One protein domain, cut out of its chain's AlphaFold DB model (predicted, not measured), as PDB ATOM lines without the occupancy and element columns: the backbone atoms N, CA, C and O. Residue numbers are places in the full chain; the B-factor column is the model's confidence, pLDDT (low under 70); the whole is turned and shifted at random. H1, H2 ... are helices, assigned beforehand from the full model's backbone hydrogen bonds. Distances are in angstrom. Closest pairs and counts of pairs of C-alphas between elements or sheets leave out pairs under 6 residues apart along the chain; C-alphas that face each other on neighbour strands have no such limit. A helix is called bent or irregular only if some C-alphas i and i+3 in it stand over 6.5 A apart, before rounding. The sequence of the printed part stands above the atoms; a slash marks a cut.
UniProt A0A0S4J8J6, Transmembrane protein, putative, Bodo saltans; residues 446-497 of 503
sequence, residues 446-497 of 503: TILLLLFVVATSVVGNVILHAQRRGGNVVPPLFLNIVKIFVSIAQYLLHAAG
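AT A GLANCE: This is residues 446 to 497 of the 503 residues of the protein "Transmembrane protein, putative" of Bodo saltans (UniProt A0A0S4J8J6). Two long helices, H1 and H2, lie side by side and run opposite ways, like the legs of a narrow U, with a gap between them and the chain between them making the bend. Residues 467 to 472, at the bend, stand free and stick out at one end, while both ends of the printed part lie at the other end. The printed part has 52 residues, with two named helices in the order H1, H2 and no named strand, and the class is all helix. The whole is loose, with a radius of gyration of the C-alphas of 13.0 A, and its C-alphas span 41 by 20 by 7 A.

IN THESE COORDINATES: The longest helix is H1, residues 446 to 468, which measures 32.5 A from C-alpha 446 at (165.383, 142.097, 103.277) to C-alpha 468 at (185.233, 116.546, 106.324). H2, residues 475 to 495, measures 30.0 A and ends with C-alpha 495 at (171.407, 149.301, 114.188). Neither helix is bent or irregular.

HOW THE PARTS SIT: H1 and H2 are close but not clearly touching, with 2 pairs of C-alphas within 8 A. Their closest C-alphas, those of Phe 452 and Ala 489, are 8.0 A apart. Their centres are 12.6 A apart. They run opposite ways at a shallow tilt of 9 degrees. In H1 and H2 every O i to N i+4 pair is within hydrogen-bond range.

THE WHOLE: The outline is a rod, and the two C-alphas farthest apart, those of Gly 470 and Gly 497, are 42.0 A apart. The first and last printed C-alphas, of Thr 446 and Gly 497, are 15.4 A apart. The printed part has no cut, and the link from H1 to H2, 6 residues, is short. The mean pLDDT of the printed part is 74.5, and it is under 70 at residues 446 to 448, 472 to 475 and 495 to 497 of this model.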
ATOM      1  N   THR A 446     165.266 143.442 103.871       68.44
ATOM      2  CA  THR A 446     165.383 142.097 103.277       68.44
ATOM      3  C   THR A 446     166.788 141.850 102.743       68.44
ATOM      4  O   THR A 446     167.284 140.741 102.888       68.44
ATOM      5  N   ILE A 447     167.463 142.880 102.221       68.38
ATOM      6  CA  ILE A 447     168.855 142.787 101.755       68.38
ATOM      7  C   ILE A 447     169.791 142.427 102.921       68.38
ATOM      8  O   ILE A 447     170.543 141.461 102.819       68.38
ATOM      9  N   LEU A 448     169.702 143.125 104.060       68.50
ATOM     10  CA  LEU A 448     170.532 142.825 105.240       68.50
ATOM     11  C   LEU A 448     170.292 141.410 105.799       68.50
ATOM     12  O   LEU A 448     171.249 140.731 106.173       68.50
ATOM     13  N   LEU A 449     169.038 140.945 105.827       71.19
ATOM     14  CA  LEU A 449     168.713 139.596 106.297       71.19
ATOM     15  C   LEU A 449     169.190 138.515 105.311       71.19
ATOM     16  O   LEU A 449     169.749 137.508 105.743       71.19
ATOM     17  N   LEU A 450     169.050 138.739 104.000       70.81
ATOM     18  CA  LEU A 450     169.593 137.851 102.967       70.81
ATOM     19  C   LEU A 450     171.123 137.767 103.045       70.81
ATOM     20  O   LEU A 450     171.661 136.663 103.033       70.81
ATOM     21  N   LEU A 451     171.822 138.896 103.205       73.12
ATOM     22  CA  LEU A 451     173.278 138.923 103.386       73.12
ATOM     23  C   LEU A 451     173.718 138.124 104.623       73.12
ATOM     24  O   LEU A 451     174.688 137.371 104.546       73.12
ATOM     25  N   PHE A 452     172.989 138.223 105.740       73.94
ATOM     26  CA  PHE A 452     173.274 137.429 106.940       73.94
ATOM     27  C   PHE A 452     173.063 135.920 106.716       73.94
ATOM     28  O   PHE A 452     173.918 135.115 107.097       73.94
ATOM     29  N   VAL A 453     171.967 135.523 106.058       77.44
ATOM     30  CA  VAL A 453     171.678 134.113 105.731       77.44
ATOM     31  C   VAL A 453     172.703 133.540 104.742       77.44
ATOM     32  O   VAL A 453     173.183 132.423 104.935       77.44
ATOM     33  N   VAL A 454     173.101 134.303 103.722       78.25
ATOM     34  CA  VAL A 454     174.147 133.893 102.769       78.25
ATOM     35  C   VAL A 454     175.491 133.732 103.478       78.25
ATOM     36  O   VAL A 454     176.129 132.690 103.338       78.25
ATOM     37  N   ALA A 455     175.913 134.710 104.283       78.81
ATOM     38  CA  ALA A 455     177.213 134.660 104.946       78.81
ATOM     39  C   ALA A 455     177.300 133.531 105.991       78.81
ATOM     40  O   ALA A 455     178.296 132.809 106.030       78.81
ATOM     41  N   THR A 456     176.245 133.311 106.785       78.94
ATOM     42  CA  THR A 456     176.192 132.178 107.731       78.94
ATOM     43  C   THR A 456     176.160 130.821 107.019       78.94
ATOM     44  O   THR A 456     176.832 129.893 107.470       78.94
ATOM     45  N   SER A 457     175.472 130.709 105.877       77.50
ATOM     46  CA  SER A 457     175.472 129.502 105.036       77.50
ATOM     47  C   SER A 457     176.861 129.189 104.458       77.50
ATOM     48  O   SER A 457     177.351 128.066 104.596       77.50
ATOM     49  N   VAL A 458     177.548 130.190 103.889       80.62
ATOM     50  CA  VAL A 458     178.920 130.044 103.363       80.62
ATOM     51  C   VAL A 458     179.884 129.600 104.466       80.62
ATOM     52  O   VAL A 458     180.630 128.640 104.274       80.62
ATOM     53  N   VAL A 459     179.832 130.236 105.640       78.12
ATOM     54  CA  VAL A 459     180.668 129.874 106.797       78.12
ATOM     55  C   VAL A 459     180.379 128.451 107.269       78.12
ATOM     56  O   VAL A 459     181.315 127.670 107.437       78.12
ATOM     57  N   GLY A 460     179.103 128.078 107.416       82.44
ATOM     58  CA  GLY A 460     178.698 126.717 107.773       82.44
ATOM     59  C   GLY A 460     179.241 125.671 106.796       82.44
ATOM     60  O   GLY A 460     179.784 124.651 107.224       82.44
ATOM     61  N   ASN A 461     179.183 125.949 105.491       81.50
ATOM     62  CA  ASN A 461     179.712 125.045 104.475       81.50
ATOM     63  C   ASN A 461     181.251 124.947 104.513       81.50
ATOM     64  O   ASN A 461     181.796 123.850 104.403       81.50
ATOM     65  N   VAL A 462     181.962 126.060 104.742       76.81
ATOM     66  CA  VAL A 462     183.427 126.062 104.930       76.81
ATOM     67  C   VAL A 462     183.831 125.239 106.159       76.81
ATOM     68  O   VAL A 462     184.749 124.425 106.062       76.81
ATOM     69  N   ILE A 463     183.124 125.380 107.286       74.44
ATOM     70  CA  ILE A 463     183.361 124.583 108.504       74.44
ATOM     71  C   ILE A 463     183.155 123.089 108.220       74.44
ATOM     72  O   ILE A 463     184.027 122.275 108.535       74.44
ATOM     73  N   LEU A 464     182.035 122.726 107.583       80.75
ATOM     74  CA  LEU A 464     181.713 121.337 107.246       80.75
ATOM     75  C   LEU A 464     182.732 120.728 106.273       80.75
ATOM     76  O   LEU A 464     183.146 119.586 106.469       80.75
ATOM     77  N   HIS A 465     183.184 121.469 105.259       79.00
ATOM     78  CA  HIS A 465     184.237 121.004 104.352       79.00
ATOM     79  C   HIS A 465     185.604 120.877 105.034       79.00
ATOM     80  O   HIS A 465     186.330 119.926 104.744       79.00
ATOM     81  N   ALA A 466     185.953 121.789 105.944       74.00
ATOM     82  CA  ALA A 466     187.213 121.731 106.676       74.00
ATOM     83  C   ALA A 466     187.259 120.521 107.631       74.00
ATOM     84  O   ALA A 466     188.236 119.774 107.612       74.00
ATOM     85  N   GLN A 467     186.169 120.254 108.365       74.62
ATOM     86  CA  GLN A 467     186.031 119.044 109.189       74.62
ATOM     87  C   GLN A 467     186.037 117.759 108.341       74.62
ATOM     88  O   GLN A 467     186.764 116.816 108.654       74.62
ATOM     89  N   ARG A 468     185.288 117.717 107.228       79.75
ATOM     90  CA  ARG A 468     185.233 116.546 106.324       79.75
ATOM     91  C   ARG A 468     186.572 116.189 105.677       79.75
ATOM     92  O   ARG A 468     186.743 115.049 105.262       79.75
ATOM     93  N   ARG A 469     187.514 117.134 105.577       79.44
ATOM     94  CA  ARG A 469     188.863 116.896 105.035       79.44
ATOM     95  C   ARG A 469     189.852 116.325 106.062       79.44
ATOM     96  O   ARG A 469     191.027 116.204 105.743       79.44
ATOM     97  N   GLY A 470     189.410 116.006 107.283       73.94
ATOM     98  CA  GLY A 470     190.282 115.481 108.344       73.94
ATOM     99  C   GLY A 470     191.307 116.496 108.866       73.94
ATOM    100  O   GLY A 470     192.173 116.147 109.664       73.94
ATOM    101  N   GLY A 471     191.217 117.756 108.435       73.19
ATOM    102  CA  GLY A 471     192.028 118.828 108.981       73.19
ATOM    103  C   GLY A 471     191.577 119.134 110.402       73.19
ATOM    104  O   GLY A 471     190.394 119.387 110.636       73.19
ATOM    105  N   ASN A 472     192.521 119.172 111.342       65.69
ATOM    106  CA  ASN A 472     192.290 119.761 112.656       65.69
ATOM    107  C   ASN A 472     192.001 121.255 112.464       65.69
ATOM    108  O   ASN A 472     192.921 122.071 112.396       65.69
ATOM    109  N   VAL A 473     190.717 121.603 112.320       59.69
ATOM    110  CA  VAL A 473     190.245 122.982 112.159       59.69
ATOM    111  C   VAL A 473     190.627 123.743 113.418       59.69
ATOM    112  O   VAL A 473     189.959 123.622 114.442       59.69
ATOM    113  N   VAL A 474     191.739 124.476 113.333       61.72
ATOM    114  CA  VAL A 474     192.417 125.133 114.454       61.72
ATOM    115  C   VAL A 474     191.383 125.891 115.301       61.72
ATOM    116  O   VAL A 474     190.852 126.899 114.825       61.72
ATOM    117  N   PRO A 475     191.063 125.432 116.531       68.62
ATOM    118  CA  PRO A 475     189.943 125.969 117.300       68.62
ATOM    119  C   PRO A 475     189.939 127.497 117.473       68.62
ATOM    120  O   PRO A 475     188.867 128.083 117.303       68.62
ATOM    121  N   PRO A 476     191.072 128.198 117.710       71.75
ATOM    122  CA  PRO A 476     191.054 129.661 117.752       71.75
ATOM    123  C   PRO A 476     190.686 130.334 116.417       71.75
ATOM    124  O   PRO A 476     190.083 131.403 116.451       71.75
ATOM    125  N   LEU A 477     190.942 129.727 115.249       72.81
ATOM    126  CA  LEU A 477     190.484 130.279 113.964       72.81
ATOM    127  C   LEU A 477     188.953 130.211 113.858       72.81
ATOM    128  O   LEU A 477     188.312 131.207 113.524       72.81
ATOM    129  N   PHE A 478     188.365 129.064 114.210       73.19
ATOM    130  CA  PHE A 478     186.911 128.892 114.281       73.19
ATOM    131  C   PHE A 478     186.279 129.879 115.272       73.19
ATOM    132  O   PHE A 478     185.333 130.584 114.923       73.19
ATOM    133  N   LEU A 479     186.835 129.991 116.483       75.31
ATOM    134  CA  LEU A 479     186.344 130.909 117.513       75.31
ATOM    135  C   LEU A 479     186.458 132.380 117.087       75.31
ATOM    136  O   LEU A 479     185.551 133.156 117.375       75.31
ATOM    137  N   ASN A 480     187.517 132.771 116.373       78.12
ATOM    138  CA  ASN A 480     187.665 134.133 115.859       78.12
ATOM    139  C   ASN A 480     186.654 134.440 114.742       78.12
ATOM    140  O   ASN A 480     186.039 135.506 114.770       78.12
ATOM    141  N   ILE A 481     186.405 133.500 113.823       75.88
ATOM    142  CA  ILE A 481     185.340 133.633 112.814       75.88
ATOM    143  C   ILE A 481     183.976 133.777 113.509       75.88
ATOM    144  O   ILE A 481     183.256 134.740 113.250       75.88
ATOM    145  N   VAL A 482     183.638 132.886 114.446       77.19
ATOM    146  CA  VAL A 482     182.361 132.942 115.183       77.19
ATOM    147  C   VAL A 482     182.215 134.252 115.965       77.19
ATOM    148  O   VAL A 482     181.151 134.865 115.898       77.19
ATOM    149  N   LYS A 483     183.271 134.742 116.634       80.94
ATOM    150  CA  LYS A 483     183.270 136.058 117.301       80.94
ATOM    151  C   LYS A 483     182.936 137.189 116.326       80.94
ATOM    152  O   LYS A 483     182.040 137.974 116.620       80.94
ATOM    153  N   ILE A 484     183.584 137.243 115.159       76.69
ATOM    154  CA  ILE A 484     183.313 138.264 114.130       76.69
ATOM    155  C   ILE A 484     181.843 138.210 113.683       76.69
ATOM    156  O   ILE A 484     181.182 139.248 113.634       76.69
ATOM    157  N   PHE A 485     181.295 137.018 113.430       75.06
ATOM    158  CA  PHE A 485     179.888 136.870 113.042       75.06
ATOM    159  C   PHE A 485     178.904 137.256 114.152       75.06
ATOM    160  O   PHE A 485     177.896 137.904 113.864       75.06
ATOM    161  N   VAL A 486     179.207 136.943 115.414       79.12
ATOM    162  CA  VAL A 486     178.409 137.385 116.569       79.12
ATOM    163  C   VAL A 486     178.474 138.907 116.733       79.12
ATOM    164  O   VAL A 486     177.432 139.526 116.940       79.12
ATOM    165  N   SER A 487     179.639 139.539 116.571       78.50
ATOM    166  CA  SER A 487     179.773 141.002 116.632       78.50
ATOM    167  C   SER A 487     179.057 141.712 115.476       78.50
ATOM    168  O   SER A 487     178.397 142.725 115.706       78.50
ATOM    169  N   ILE A 488     179.112 141.175 114.251       77.25
ATOM    170  CA  ILE A 488     178.345 141.699 113.107       77.25
ATOM    171  C   ILE A 488     176.840 141.545 113.358       77.25
ATOM    172  O   ILE A 488     176.092 142.500 113.151       77.25
ATOM    173  N   ALA A 489     176.390 140.390 113.861       74.94
ATOM    174  CA  ALA A 489     174.994 140.186 114.239       74.94
ATOM    175  C   ALA A 489     174.561 141.195 115.315       74.94
ATOM    176  O   ALA A 489     173.573 141.896 115.125       74.94
ATOM    177  N   GLN A 490     175.324 141.345 116.401       80.44
ATOM    178  CA  GLN A 490     175.053 142.327 117.458       80.44
ATOM    179  C   GLN A 490     174.990 143.762 116.919       80.44
ATOM    180  O   GLN A 490     174.072 144.499 117.281       80.44
ATOM    181  N   TYR A 491     175.899 144.153 116.020       79.38
ATOM    182  CA  TYR A 491     175.874 145.470 115.380       79.38
ATOM    183  C   TYR A 491     174.619 145.671 114.518       79.38
ATOM    184  O   TYR A 491     173.961 146.703 114.639       79.38
ATOM    185  N   LEU A 492     174.233 144.683 113.703       72.25
ATOM    186  CA  LEU A 492     173.012 144.737 112.889       72.25
ATOM    187  C   LEU A 492     171.740 144.781 113.752       72.25
ATOM    188  O   LEU A 492     170.846 145.579 113.479       72.25
ATOM    189  N   LEU A 493     171.674 143.985 114.824       74.94
ATOM    190  CA  LEU A 493     170.565 143.972 115.788       74.94
ATOM    191  C   LEU A 493     170.462 145.307 116.552       74.94
ATOM    192  O   LEU A 493     169.360 145.781 116.832       74.94
ATOM    193  N   HIS A 494     171.596 145.945 116.856       76.81
ATOM    194  CA  HIS A 494     171.636 147.271 117.471       76.81
ATOM    195  C   HIS A 494     171.199 148.364 116.480       76.81
ATOM    196  O   HIS A 494     170.341 149.183 116.810       76.81
ATOM    197  N   ALA A 495     171.719 148.339 115.248       65.69
ATOM    198  CA  ALA A 495     171.407 149.301 114.188       65.69
ATOM    199  C   ALA A 495     169.956 149.202 113.674       65.69
ATOM    200  O   ALA A 495     169.371 150.215 113.298       65.69
ATOM    201  N   ALA A 496     169.346 148.013 113.705       65.44
ATOM    202  CA  ALA A 496     167.922 147.822 113.412       65.44
ATOM    203  C   ALA A 496     166.992 148.434 114.483       65.44
ATOM    204  O   ALA A 496     165.815 148.685 114.213       65.44
ATOM    205  N   GLY A 497     167.523 148.687 115.687       64.50
ATOM    206  CA  GLY A 497     166.795 149.194 116.844       64.50
ATOM    207  C   GLY A 497     165.981 148.110 117.560       64.50
ATOM    208  O   GLY A 497     165.246 147.339 116.943       64.50
TER     209      GLY A 497